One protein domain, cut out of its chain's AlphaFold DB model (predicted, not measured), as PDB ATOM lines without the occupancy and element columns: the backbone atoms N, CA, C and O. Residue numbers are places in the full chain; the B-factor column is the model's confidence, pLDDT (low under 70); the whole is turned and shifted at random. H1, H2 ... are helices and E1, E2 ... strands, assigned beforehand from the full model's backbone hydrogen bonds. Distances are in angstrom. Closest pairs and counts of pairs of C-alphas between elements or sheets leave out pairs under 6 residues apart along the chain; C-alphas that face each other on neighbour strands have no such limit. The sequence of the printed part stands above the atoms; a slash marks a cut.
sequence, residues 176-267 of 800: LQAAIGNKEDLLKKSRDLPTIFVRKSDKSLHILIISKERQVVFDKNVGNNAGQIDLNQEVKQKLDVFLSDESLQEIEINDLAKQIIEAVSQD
ATOM      1  N   LEU A 176      44.417  22.168  15.730       83.06
ATOM      2  CA  LEU A 176      43.927  22.344  14.361       83.06
ATOM      3  C   LEU A 176      44.450  23.667  13.802       83.06
ATOM      4  O   LEU A 176      44.307  24.702  14.451       83.06
ATOM      5  N   GLN A 177      45.071  23.636  12.628       86.50
ATOM      6  CA  GLN A 177      45.588  24.821  11.949       86.50
ATOM      7  C   GLN A 177      45.201  24.798  10.473       86.50
ATOM      8  O   GLN A 177      45.336  23.776   9.797       86.50
ATOM      9  N   ALA A 178      44.750  25.941   9.964       84.31
ATOM     10  CA  ALA A 178      44.661  26.159   8.531       84.31
ATOM     11  C   ALA A 178      46.088  26.273   7.975       84.31
ATOM     12  O   ALA A 178      46.934  26.991   8.515       84.31
ATOM     13  N   ALA A 179      46.384  25.517   6.926       82.19
ATOM     14  CA  ALA A 179      47.701  25.489   6.313       82.19
ATOM     15  C   ALA A 179      47.735  26.317   5.026       82.19
ATOM     16  O   ALA A 179      47.004  26.039   4.078       82.19
ATOM     17  N   ILE A 180      48.674  27.266   4.976       74.44
ATOM     18  CA  ILE A 180      49.102  27.968   3.762       74.44
ATOM     19  C   ILE A 180      50.598  27.676   3.589       74.44
ATOM     20  O   ILE A 180      51.402  28.025   4.462       74.44
ATOM     21  N   GLY A 181      50.957  26.980   2.505       72.38
ATOM     22  CA  GLY A 181      52.335  26.577   2.195       72.38
ATOM     23  C   GLY A 181      52.499  25.087   1.873       72.38
ATOM     24  O   GLY A 181      51.547  24.300   1.924       72.38
ATOM     25  N   ASN A 182      53.723  24.697   1.510       80.62
ATOM     26  CA  ASN A 182      54.060  23.306   1.212       80.62
ATOM     27  C   ASN A 182      54.256  22.484   2.509       80.62
ATOM     28  O   ASN A 182      54.301  23.014   3.618       80.62
ATOM     29  N   LYS A 183      54.364  21.158   2.377       78.69
ATOM     30  CA  LYS A 183      54.478  20.220   3.509       78.69
ATOM     31  C   LYS A 183      55.704  20.489   4.399       78.69
ATOM     32  O   LYS A 183      55.624  20.319   5.615       78.69
ATOM     33  N   GLU A 184      56.815  20.922   3.809       80.38
ATOM     34  CA  GLU A 184      58.075  21.200   4.510       80.38
ATOM     35  C   GLU A 184      57.965  22.435   5.413       80.38
ATOM     36  O   GLU A 184      58.483  22.441   6.533       80.38
ATOM     37  N   ASP A 185      57.222  23.449   4.976       79.94
ATOM     38  CA  ASP A 185      56.958  24.650   5.769       79.94
ATOM     39  C   ASP A 185      56.053  24.355   6.972       79.94
ATOM     40  O   ASP A 185      56.262  24.894   8.062       79.94
ATOM     41  N   LEU A 186      55.082  23.451   6.815       78.69
ATOM     42  CA  LEU A 186      54.193  23.029   7.905       78.69
ATOM     43  C   LEU A 186      54.945  22.235   8.981       78.69
ATOM     44  O   LEU A 186      54.757  22.486  10.174       78.69
ATOM     45  N   LEU A 187      55.867  21.356   8.572       78.19
ATOM     46  CA  LEU A 187      56.766  20.639   9.483       78.19
ATOM     47  C   LEU A 187      57.667  21.592  10.284       78.19
ATOM     48  O   LEU A 187      57.955  21.347  11.456       78.19
ATOM     49  N   LYS A 188      58.089  22.711   9.679       78.50
ATOM     50  CA  LYS A 188      58.864  23.756  10.367       78.50
ATOM     51  C   LYS A 188      58.020  24.599  11.325       78.50
ATOM     52  O   LYS A 188      58.595  25.132  12.277       78.50
ATOM     53  N   LYS A 189      56.707  24.731  11.086       74.56
ATOM     54  CA  LYS A 189      55.752  25.489  11.921       74.56
ATOM     55  C   LYS A 189      55.242  24.700  13.136       74.56
ATOM     56  O   LYS A 189      54.951  25.311  14.159       74.56
ATOM     57  N   SER A 190      55.190  23.367  13.091       72.50
ATOM     58  CA  SER A 190      54.633  22.521  14.168       72.50
ATOM     59  C   SER A 190      55.571  22.305  15.375       72.50
ATOM     60  O   SER A 190      55.639  21.200  15.913       72.50
ATOM     61  N   ARG A 191      56.365  23.312  15.777       60.97
ATOM     62  CA  ARG A 191      57.617  23.096  16.535       60.97
ATOM     63  C   ARG A 191      57.479  22.378  17.880       60.97
ATOM     64  O   ARG A 191      58.435  21.685  18.223       60.97
ATOM     65  N   ASP A 192      56.326  22.463  18.552       64.00
ATOM     66  CA  ASP A 192      56.188  22.035  19.956       64.00
ATOM     67  C   ASP A 192      54.927  21.216  20.279       64.00
ATOM     68  O   ASP A 192      54.811  20.657  21.375       64.00
ATOM     69  N   LEU A 193      53.976  21.117  19.343       70.50
ATOM     70  CA  LEU A 193      52.729  20.385  19.539       70.50
ATOM     71  C   LEU A 193      52.384  19.540  18.305       70.50
ATOM     72  O   LEU A 193      52.633  19.964  17.179       70.50
ATOM     73  N   PRO A 194      51.789  18.355  18.513       79.00
ATOM     74  CA  PRO A 194      51.101  17.625  17.460       79.00
ATOM     75  C   PRO A 194      50.046  18.526  16.805       79.00
ATOM     76  O   PRO A 194      49.259  19.163  17.508       79.00
ATOM     77  N   THR A 195      49.998  18.570  15.478       83.56
ATOM     78  CA  THR A 195      49.137  19.511  14.741       83.56
ATOM     79  C   THR A 195      48.397  18.793  13.623       83.56
ATOM     80  O   THR A 195      48.994  18.019  12.876       83.56
ATOM     81  N   ILE A 196      47.095  19.054  13.513       86.62
ATOM     82  CA  ILE A 196      46.265  18.715  12.360       86.62
ATOM     83  C   ILE A 196      46.250  19.946  11.464       86.62
ATOM     84  O   ILE A 196      45.696  20.983  11.823       86.62
ATOM     85  N   PHE A 197      46.866  19.834  10.303       88.50
ATOM     86  CA  PHE A 197      46.783  20.831   9.257       88.50
ATOM     87  C   PHE A 197      45.660  20.471   8.301       88.50
ATOM     88  O   PHE A 197      45.608  19.354   7.781       88.50
ATOM     89  N   VAL A 198      44.790  21.440   8.051       88.38
ATOM     90  CA  VAL A 198      43.763  21.345   7.018       88.38
ATOM     91  C   VAL A 198      44.130  22.330   5.923       88.38
ATOM     92  O   VAL A 198      44.468  23.479   6.207       88.38
ATOM     93  N   ARG A 199      44.111  21.878   4.669       88.44
ATOM     94  CA  ARG A 199      44.348  22.737   3.501       88.44
ATOM     95  C   ARG A 199      43.404  22.383   2.366       88.44
ATOM     96  O   ARG A 199      42.947  21.246   2.272       88.44
ATOM     97  N   LYS A 200      43.181  23.337   1.468       86.62
ATOM     98  CA  LYS A 200      42.453  23.125   0.215       86.62
ATOM     99  C   LYS A 200      43.455  23.112  -0.940       86.62
ATOM    100  O   LYS A 200      44.197  24.074  -1.100       86.62
ATOM    101  N   SER A 201      43.495  22.028  -1.712       81.94
ATOM    102  CA  SER A 201      44.289  21.904  -2.946       81.94
ATOM    103  C   SER A 201      43.365  21.441  -4.060       81.94
ATOM    104  O   SER A 201      42.648  20.457  -3.883       81.94
ATOM    105  N   ASP A 202      43.335  22.161  -5.182       75.50
ATOM    106  CA  ASP A 202      42.575  21.789  -6.387       75.50
ATOM    107  C   ASP A 202      41.113  21.397  -6.102       75.50
ATOM    108  O   ASP A 202      40.602  20.387  -6.580       75.50
ATOM    109  N   LYS A 203      40.435  22.211  -5.277       77.56
ATOM    110  CA  LYS A 203      39.048  22.023  -4.791       77.56
ATOM    111  C   LYS A 203      38.830  20.853  -3.822       77.56
ATOM    112  O   LYS A 203      37.711  20.685  -3.347       77.56
ATOM    113  N   SER A 204      39.866  20.099  -3.469       83.12
ATOM    114  CA  SER A 204      39.795  19.017  -2.485       83.12
ATOM    115  C   SER A 204      40.372  19.435  -1.129       83.12
ATOM    116  O   SER A 204      41.358  20.172  -1.048       83.12
ATOM    117  N   LEU A 205      39.732  18.990  -0.046       88.50
ATOM    118  CA  LEU A 205      40.231  19.172   1.318       88.50
ATOM    119  C   LEU A 205      41.293  18.109   1.609       88.50
ATOM    120  O   LEU A 205      41.110  16.936   1.294       88.50
ATOM    121  N   HIS A 206      42.385  18.508   2.244       88.81
ATOM    122  CA  HIS A 206      43.468  17.627   2.667       88.81
ATOM    123  C   HIS A 206      43.698  17.766   4.163       88.81
ATOM    124  O   HIS A 206      43.737  18.883   4.686       88.81
ATOM    125  N   ILE A 207      43.913  16.629   4.821       89.00
ATOM    126  CA  ILE A 207      44.246  16.548   6.240       89.00
ATOM    127  C   ILE A 207      45.643  15.960   6.376       89.00
ATOM    128  O   ILE A 207      45.913  14.841   5.936       89.00
ATOM    129  N   LEU A 208      46.511  16.722   7.032       88.19
ATOM    130  CA  LEU A 208      47.870  16.336   7.374       88.19
ATOM    131  C   LEU A 208      48.009  16.348   8.897       88.19
ATOM    132  O   LEU A 208      47.816  17.381   9.526       88.19
ATOM    133  N   ILE A 209      48.374  15.222   9.501       84.00
ATOM    134  CA  ILE A 209      48.609  15.130  10.944       84.00
ATOM    135  C   ILE A 209      50.101  14.956  11.183       84.00
ATOM    136  O   ILE A 209      50.716  14.001  10.702       84.00
ATOM    137  N   ILE A 210      50.673  15.872  11.957       82.75
ATOM    138  CA  ILE A 210      52.082  15.869  12.341       82.75
ATOM    139  C   ILE A 210      52.184  15.518  13.824       82.75
ATOM    140  O   ILE A 210      51.487  16.097  14.660       82.75
ATOM    141  N   SER A 211      53.032  14.546  14.155       80.25
ATOM    142  CA  SER A 211      53.317  14.148  15.532       80.25
ATOM    143  C   SER A 211      54.247  15.143  16.231       80.25
ATOM    144  O   SER A 211      54.868  16.006  15.609       80.25
ATOM    145  N   LYS A 212      54.408  14.981  17.549       73.62
ATOM    146  CA  LYS A 212      55.361  15.768  18.347       73.62
ATOM    147  C   LYS A 212      56.814  15.633  17.854       73.62
ATOM    148  O   LYS A 212      57.602  16.556  18.008       73.62
ATOM    149  N   GLU A 213      57.152  14.506  17.233       78.25
ATOM    150  CA  GLU A 213      58.485  14.210  16.684       78.25
ATOM    151  C   GLU A 213      58.686  14.781  15.273       78.25
ATOM    152  O   GLU A 213      59.671  14.465  14.611       78.25
ATOM    153  N   ARG A 214      57.758  15.626  14.798       77.38
ATOM    154  CA  ARG A 214      57.765  16.201  13.443       77.38
ATOM    155  C   ARG A 214      57.711  15.130  12.356       77.38
ATOM    156  O   ARG A 214      58.258  15.303  11.272       77.38
ATOM    157  N   GLN A 215      57.033  14.024  12.640       79.19
ATOM    158  CA  GLN A 215      56.749  13.001  11.648       79.19
ATOM    159  C   GLN A 215      55.315  13.143  11.170       79.19
ATOM    160  O   GLN A 215      54.395  13.386  11.953       79.19
ATOM    161  N   VAL A 216      55.123  12.980   9.869       82.44
ATOM    162  CA  VAL A 216      53.792  12.938   9.276       82.44
ATOM    163  C   VAL A 216      53.209  11.567   9.557       82.44
ATOM    164  O   VAL A 216      53.680  10.570   9.021       82.44
ATOM    165  N   VAL A 217      52.198  11.531  10.418       81.25
ATOM    166  CA  VAL A 217      51.517  10.290  10.811       81.25
ATOM    167  C   VAL A 217      50.250  10.049   9.998       81.25
ATOM    168  O   VAL A 217      49.736   8.935   9.979       81.25
ATOM    169  N   PHE A 218      49.757  11.076   9.303       84.12
ATOM    170  CA  PHE A 218      48.612  10.976   8.409       84.12
ATOM    171  C   PHE A 218      48.684  12.048   7.324       84.12
ATOM    172  O   PHE A 218      48.990  13.198   7.630       84.12
ATOM    173  N   ASP A 219      48.393  11.681   6.079       88.38
ATOM    174  CA  ASP A 219      48.361  12.587   4.926       88.38
ATOM    175  C   ASP A 219      47.383  12.020   3.891       88.38
ATOM    176  O   ASP A 219      47.724  11.095   3.150       88.38
ATOM    177  N   LYS A 220      46.131  12.489   3.912       89.12
ATOM    178  CA  LYS A 220      45.080  12.018   2.996       89.12
ATOM    179  C   LYS A 220      44.128  13.138   2.596       89.12
ATOM    180  O   LYS A 220      43.925  14.113   3.323       89.12
ATOM    181  N   ASN A 221      43.493  12.946   1.446       89.62
ATOM    182  CA  ASN A 221      42.409  13.799   0.970       89.62
ATOM    183  C   ASN A 221      41.112  13.403   1.675       89.62
ATOM    184  O   ASN A 221      40.896  12.224   1.958       89.62
ATOM    185  N   VAL A 222      40.237  14.374   1.911       87.38
ATOM    186  CA  VAL A 222      38.874  14.155   2.392       87.38
ATOM    187  C   VAL A 222      37.979  13.801   1.212       87.38
ATOM    188  O   VAL A 222      37.934  14.525   0.217       87.38
ATOM    189  N   GLY A 223      37.234  12.710   1.337       86.12
ATOM    190  CA  GLY A 223      36.288  12.251   0.331       86.12
ATOM    191  C   GLY A 223      35.884  10.800   0.564       86.12
ATOM    192  O   GLY A 223      36.247  10.204   1.573       86.12
ATOM    193  N   ASN A 224      35.104  10.249  -0.360       78.56
ATOM    194  CA  ASN A 224      34.422   8.970  -0.156       78.56
ATOM    195  C   ASN A 224      35.098   7.810  -0.916       78.56
ATOM    196  O   ASN A 224      34.594   6.690  -0.904       78.56
ATOM    197  N   ASN A 225      36.215   8.067  -1.604       81.88
ATOM    198  CA  ASN A 225      36.920   7.048  -2.380       81.88
ATOM    199  C   ASN A 225      37.915   6.268  -1.509       81.88
ATOM    200  O   ASN A 225      38.432   6.774  -0.512       81.88
ATOM    201  N   ALA A 226      38.248   5.043  -1.924       72.19
ATOM    202  CA  ALA A 226      39.265   4.235  -1.256       72.19
ATOM    203  C   ALA A 226      40.596   5.006  -1.146       72.19
ATOM    204  O   ALA A 226      41.101   5.544  -2.130       72.19
ATOM    205  N   GLY A 227      41.151   5.074   0.067       74.62
ATOM    206  CA  GLY A 227      42.366   5.845   0.353       74.62
ATOM    207  C   GLY A 227      42.127   7.292   0.806       74.62
ATOM    208  O   GLY A 227      43.096   7.947   1.185       74.62
ATOM    209  N   GLN A 228      40.879   7.766   0.845       85.12
ATOM    210  CA  GLN A 228      40.486   9.068   1.399       85.12
ATOM    211  C   GLN A 228      39.936   8.933   2.826       85.12
ATOM    212  O   GLN A 228      39.652   7.829   3.289       85.12
ATOM    213  N   ILE A 229      39.841  10.053   3.544       85.56
ATOM    214  CA  ILE A 229      39.146  10.124   4.833       85.56
ATOM    215  C   ILE A 229      37.688  10.521   4.609       85.56
ATOM    216  O   ILE A 229      37.406  11.602   4.081       85.56
ATOM    217  N   ASP A 230      36.768   9.652   5.024       87.94
ATOM    218  CA  ASP A 230      35.342   9.945   4.952       87.94
ATOM    219  C   ASP A 230      34.919  10.766   6.174       87.94
ATOM    220  O   ASP A 230      34.842  10.276   7.301       87.94
ATOM    221  N   LEU A 231      34.690  12.054   5.940       88.62
ATOM    222  CA  LEU A 231      34.105  12.965   6.915       88.62
ATOM    223  C   LEU A 231      32.657  13.248   6.529       88.62
ATOM    224  O   LEU A 231      32.340  13.426   5.348       88.62
ATOM    225  N   ASN A 232      31.781  13.352   7.527       89.25
ATOM    226  CA  ASN A 232      30.395  13.730   7.281       89.25
ATOM    227  C   ASN A 232      30.309  15.144   6.651       89.25
ATOM    228  O   ASN A 232      31.245  15.948   6.720       89.25
ATOM    229  N   GLN A 233      29.182  15.441   6.000       87.62
ATOM    230  CA  GLN A 233      28.995  16.710   5.284       87.62
ATOM    231  C   GLN A 233      29.053  17.936   6.207       87.62
ATOM    232  O   GLN A 233      29.570  18.972   5.806       87.62
ATOM    233  N   GLU A 234      28.590  17.808   7.451       88.25
ATOM    234  CA  GLU A 234      28.623  18.893   8.438       88.25
ATOM    235  C   GLU A 234      30.065  19.286   8.804       88.25
ATOM    236  O   GLU A 234      30.405  20.468   8.846       88.25
ATOM    237  N   VAL A 235      30.949  18.305   9.004       88.75
ATOM    238  CA  VAL A 235      32.379  18.523   9.264       88.75
ATOM    239  C   VAL A 235      33.050  19.141   8.048       88.75
ATOM    240  O   VAL A 235      33.800  20.097   8.205       88.75
ATOM    241  N   LYS A 236      32.763  18.640   6.839       90.56
ATOM    242  CA  LYS A 236      33.296  19.207   5.587       90.56
ATOM    243  C   LYS A 236      32.947  20.698   5.466       90.56
ATOM    244  O   LYS A 236      33.844  21.505   5.248       90.56
ATOM    245  N   GLN A 237      31.687  21.066   5.710       88.38
ATOM    246  CA  GLN A 237      31.229  22.461   5.690       88.38
ATOM    247  C   GLN A 237      31.924  23.322   6.751       88.38
ATOM    248  O   GLN A 237      32.419  24.401   6.442       88.38
ATOM    249  N   LYS A 238      32.023  22.838   7.993       89.00
ATOM    250  CA  LYS A 238      32.719  23.560   9.069       89.00
ATOM    251  C   LYS A 238      34.220  23.716   8.806       89.00
ATOM    252  O   LYS A 238      34.801  24.721   9.198       89.00
ATOM    253  N   LEU A 239      34.856  22.755   8.133       89.00
ATOM    254  CA  LEU A 239      36.249  22.877   7.699       89.00
ATOM    255  C   LEU A 239      36.420  23.896   6.575       89.00
ATOM    256  O   LEU A 239      37.413  24.614   6.577       89.00
ATOM    257  N   ASP A 240      35.467  23.990   5.649       87.06
ATOM    258  CA  ASP A 240      35.472  25.055   4.645       87.06
ATOM    259  C   ASP A 240      35.352  26.443   5.299       87.06
ATOM    260  O   ASP A 240      36.136  27.325   4.953       87.06
ATOM    261  N   VAL A 241      34.473  26.607   6.299       87.06
ATOM    262  CA  VAL A 241      34.351  27.846   7.104       87.06
ATOM    263  C   VAL A 241      35.638  28.140   7.889       87.06
ATOM    264  O   VAL A 241      36.110  29.273   7.930       87.06
ATOM    265  N   PHE A 242      36.261  27.112   8.476       87.00
ATOM    266  CA  PHE A 242      37.545  27.246   9.172       87.00
ATOM    267  C   PHE A 242      38.671  27.725   8.240       87.00
ATOM    268  O   PHE A 242      39.555  28.466   8.661       87.00
ATOM    269  N   LEU A 243      38.660  27.293   6.974       86.62
ATOM    270  CA  LEU A 243      39.666  27.668   5.978       86.62
ATOM    271  C   LEU A 243      39.443  29.052   5.367       86.62
ATOM    272  O   LEU A 243      40.403  29.629   4.861       86.62
ATOM    273  N   SER A 244      38.216  29.580   5.389       84.44
ATOM    274  CA  SER A 244      37.908  30.934   4.917       84.44
ATOM    275  C   SER A 244      38.233  32.031   5.938       84.44
ATOM    276  O   SER A 244      37.926  33.190   5.679       84.44
ATOM    277  N   ASP A 245      38.868  31.679   7.064       72.19
ATOM    278  CA  ASP A 245      39.217  32.587   8.171       72.19
ATOM    279  C   ASP A 245      37.989  33.298   8.782       72.19
ATOM    280  O   ASP A 245      38.078  34.374   9.371       72.19
ATOM    281  N   GLU A 246      36.808  32.681   8.650       66.81
ATOM    282  CA  GLU A 246      35.603  33.107   9.359       66.81
ATOM    283  C   GLU A 246      35.668  32.601  10.811       66.81
ATOM    284  O   GLU A 246      36.120  31.487  11.087       66.81
ATOM    285  N   SER A 247      35.258  33.440  11.769       71.38
ATOM    286  CA  SER A 247      35.562  33.264  13.194       71.38
ATOM    287  C   SER A 247      34.782  32.125  13.865       71.38
ATOM    288  O   SER A 247      33.825  32.342  14.609       71.38
ATOM    289  N   LEU A 248      35.241  30.889  13.670       78.00
ATOM    290  CA  LEU A 248      34.817  29.758  14.493       78.00
ATOM    291  C   LEU A 248      35.270  29.946  15.942       78.00
ATOM    292  O   LEU A 248      36.398  30.361  16.228       78.00
ATOM    293  N   GLN A 249      34.400  29.586  16.881       79.94
ATOM    294  CA  GLN A 249      34.745  29.623  18.297       79.94
ATOM    295  C   GLN A 249      35.768  28.526  18.628       79.94
ATOM    296  O   GLN A 249      35.766  27.445  18.039       79.94
ATOM    297  N   GLU A 250      36.612  28.742  19.646       72.25
ATOM    298  CA  GLU A 250      37.626  27.756  20.070       72.25
ATOM    299  C   GLU A 250      37.009  26.373  20.373       72.25
ATOM    300  O   GLU A 250      37.638  25.335  20.161       72.25
ATOM    301  N   ILE A 251      35.762  26.335  20.855       69.06
ATOM    302  CA  ILE A 251      35.017  25.093  21.111       69.06
ATOM    303  C   ILE A 251      34.768  24.322  19.809       69.06
ATOM    304  O   ILE A 251      34.982  23.113  19.778       69.06
ATOM    305  N   GLU A 252      34.385  25.013  18.739       79.31
ATOM    306  CA  GLU A 252      34.096  24.423  17.429       79.31
ATOM    307  C   GLU A 252      35.377  23.935  16.749       79.31
ATOM    308  O   GLU A 252      35.400  22.841  16.195       79.31
ATOM    309  N   ILE A 253      36.482  24.676  16.880       79.38
ATOM    310  CA  ILE A 253      37.806  24.265  16.382       79.38
ATOM    311  C   ILE A 253      38.282  22.984  17.086       79.38
ATOM    312  O   ILE A 253      38.805  22.065  16.450       79.38
ATOM    313  N   ASN A 254      38.085  22.894  18.405       72.38
ATOM    314  CA  ASN A 254      38.414  21.688  19.168       72.38
ATOM    315  C   ASN A 254      37.509  20.504  18.794       72.38
ATOM    316  O   ASN A 254      37.976  19.366  18.753       72.38
ATOM    317  N   ASP A 255      36.229  20.759  18.524       78.31
ATOM    318  CA  ASP A 255      35.291  19.728  18.087       78.31
ATOM    319  C   ASP A 255      35.631  19.216  16.677       78.31
ATOM    320  O   ASP A 255      35.663  18.010  16.450       78.31
ATOM    321  N   LEU A 256      36.032  20.097  15.757       85.12
ATOM    322  CA  LEU A 256      36.519  19.705  14.430       85.12
ATOM    323  C   LEU A 256      37.789  18.857  14.503       85.12
ATOM    324  O   LEU A 256      37.875  17.814  13.855       85.12
ATOM    325  N   ALA A 257      38.758  19.266  15.325       81.38
ATOM    326  CA  ALA A 257      39.974  18.492  15.566       81.38
ATOM    327  C   ALA A 257      39.654  17.080  16.083       81.38
ATOM    328  O   ALA A 257      40.263  16.105  15.641       81.38
ATOM    329  N   LYS A 258      38.673  16.971  16.989       76.44
ATOM    330  CA  LYS A 258      38.186  15.696  17.518       76.44
ATOM    331  C   LYS A 258      37.601  14.820  16.425       76.44
ATOM    332  O   LYS A 258      38.044  13.687  16.276       76.44
ATOM    333  N   GLN A 259      36.645  15.350  15.668       82.56
ATOM    334  CA  GLN A 259      35.943  14.594  14.634       82.56
ATOM    335  C   GLN A 259      36.903  14.126  13.529       82.56
ATOM    336  O   GLN A 259      36.787  12.997  13.055       82.56
ATOM    337  N   ILE A 260      37.914  14.936  13.183       84.12
ATOM    338  CA  ILE A 260      38.995  14.527  12.275       84.12
ATOM    339  C   ILE A 260      39.779  13.344  12.850       84.12
ATOM    340  O   ILE A 260      39.955  12.343  12.160       84.12
ATOM    341  N   ILE A 261      40.259  13.427  14.096       77.88
ATOM    342  CA  ILE A 261      41.048  12.332  14.678       77.88
ATOM    343  C   ILE A 261      40.203  11.078  14.872       77.88
ATOM    344  O   ILE A 261      40.715   9.997  14.623       77.88
ATOM    345  N   GLU A 262      38.936  11.195  15.266       74.81
ATOM    346  CA  GLU A 262      38.023  10.052  15.391       74.81
ATOM    347  C   GLU A 262      37.800   9.342  14.053       74.81
ATOM    348  O   GLU A 262      37.741   8.117  14.017       74.81
ATOM    349  N   ALA A 263      37.736  10.087  12.947       80.75
ATOM    350  CA  ALA A 263      37.658   9.505  11.610       80.75
ATOM    351  C   ALA A 263      38.987   8.864  11.166       80.75
ATOM    352  O   ALA A 263      38.981   7.833  10.497       80.75
ATOM    353  N   VAL A 264      40.136   9.422  11.568       77.19
ATOM    354  CA  VAL A 264      41.464   8.831  11.306       77.19
ATOM    355  C   VAL A 264      41.758   7.616  12.199       77.19
ATOM    356  O   VAL A 264      42.489   6.706  11.805       77.19
ATOM    357  N   SER A 265      41.227   7.589  13.421       65.62
ATOM    358  CA  SER A 265      41.556   6.592  14.443       65.62
ATOM    359  C   SER A 265      40.812   5.274  14.302       65.62
ATOM    360  O   SER A 265      41.196   4.312  14.966       65.62
ATOM    361  N   GLN A 266      39.825   5.181  13.404       61.72
ATOM    362  CA  GLN A 266      39.129   3.921  13.121       61.72
ATOM    363  C   GLN A 266      40.090   2.794  12.687       61.72
ATOM    364  O   GLN A 266      39.773   1.632  12.925       61.72
ATOM    365  N   ASP A 267      41.298   3.136  12.205       52.03
ATOM    366  CA  ASP A 267      42.374   2.197  11.845       52.03
ATOM    367  C   ASP A 267      43.731   2.444  12.563       52.03
ATOM    368  O   ASP A 267      44.745   1.853  12.183       52.03
TER     369      ASP A 267
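What this domain is: This is residues 176 to 267 of the 800 residues of an uncharacterized protein of Leptolyngbya sp. PCC 7375 (UniProt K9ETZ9). A twisted sheet of four strands has two helices, H2 and H3, packed over one face and running across its strands, while a short helix, H1, sits over the other face. Three of the strands, E2, E3 and E4, form the larger part of the sheet as two successive hairpins, and the short strand E1 lies at the edge beside E2. The printed part has 92 residues with three named helices and four named strands, in the order E1 H1 E2 E3 E4 H2 H3; the sheet order is E1 E2 E3 E4, mixed, and the class is mixed, helices and strands. The whole is compact, with a radius of gyration of the C-alphas of 12.4 A and spans of 33 by 31 by 25 A.

How they stand to each other: E1, residues 176 to 178, is an edge strand, parallel to E2, residues 195 to 201, with N 177 and O 196 at 2.8 A. H1, residues 183 to 189, comes between them in a strand-helix-strand unit, two parallel neighbour strands joined through a helix, with a right-handed crossover. E2, E3, residues 204 to 210, and E4, residues 216 to 221, form a meander, each strand the antiparallel neighbour of the one before. In the hairpin E2 and E3, N 197 and O 208 are 2.7 A apart; in the hairpin E3 and E4, N 209 and O 218 are 2.8 A apart. The sheet is twisted, its C-alphas lying up to 4.0 A off the best plane. H1 is on the sheet at a height of 9.3 A, slantwise to the strands at 49 degrees to E3 on the local plane. H2, residues 233 to 243, is on the opposite face at a height of 8.6 A, over E2 and across the strands; the closest C-alphas of E2 and H2 are those of Arg 199 and Leu 243, 7.2 A apart. H3, residues 250 to 265, is on the same face as H2 at a height of 9.8 A, across the strands; its closest C-alpha to E1 is that of Ala 257, 5.6 A from Leu 176. H2 and H3 touch at a steep tilt of 55 degrees, opposite ways, H3 with residues 253 to 259 alone; their closest C-alphas, Val 235 and Leu 256, are 6.7 A apart. H1 is apart from H2 and H3. In H1, H2 and H3 every O i to N i+4 pair is within hydrogen-bond range.

Where its parts are: E1 begins at C-alpha 176 (43.927, 22.344, 14.361) and is 7.0 A long; H1 is 10.0 A. E2, E3 and E4 measure 18.5 A, 19.5 A and 14.1 A. H2 is 15.3 A long, and H3, 22.2 A, ends at C-alpha 265 (41.556, 6.592, 14.443).

The domain as a whole: The C-alphas of Asp 192 and Asn 225, the two farthest apart, are 33.1 A from each other. The printed part has no cut, and its long link is residues 222 to 232, from E4 to H2. Mean pLDDT of the printed part is 80.6; residues 191 to 192, 246, 251 and 265 to 267 are under 70.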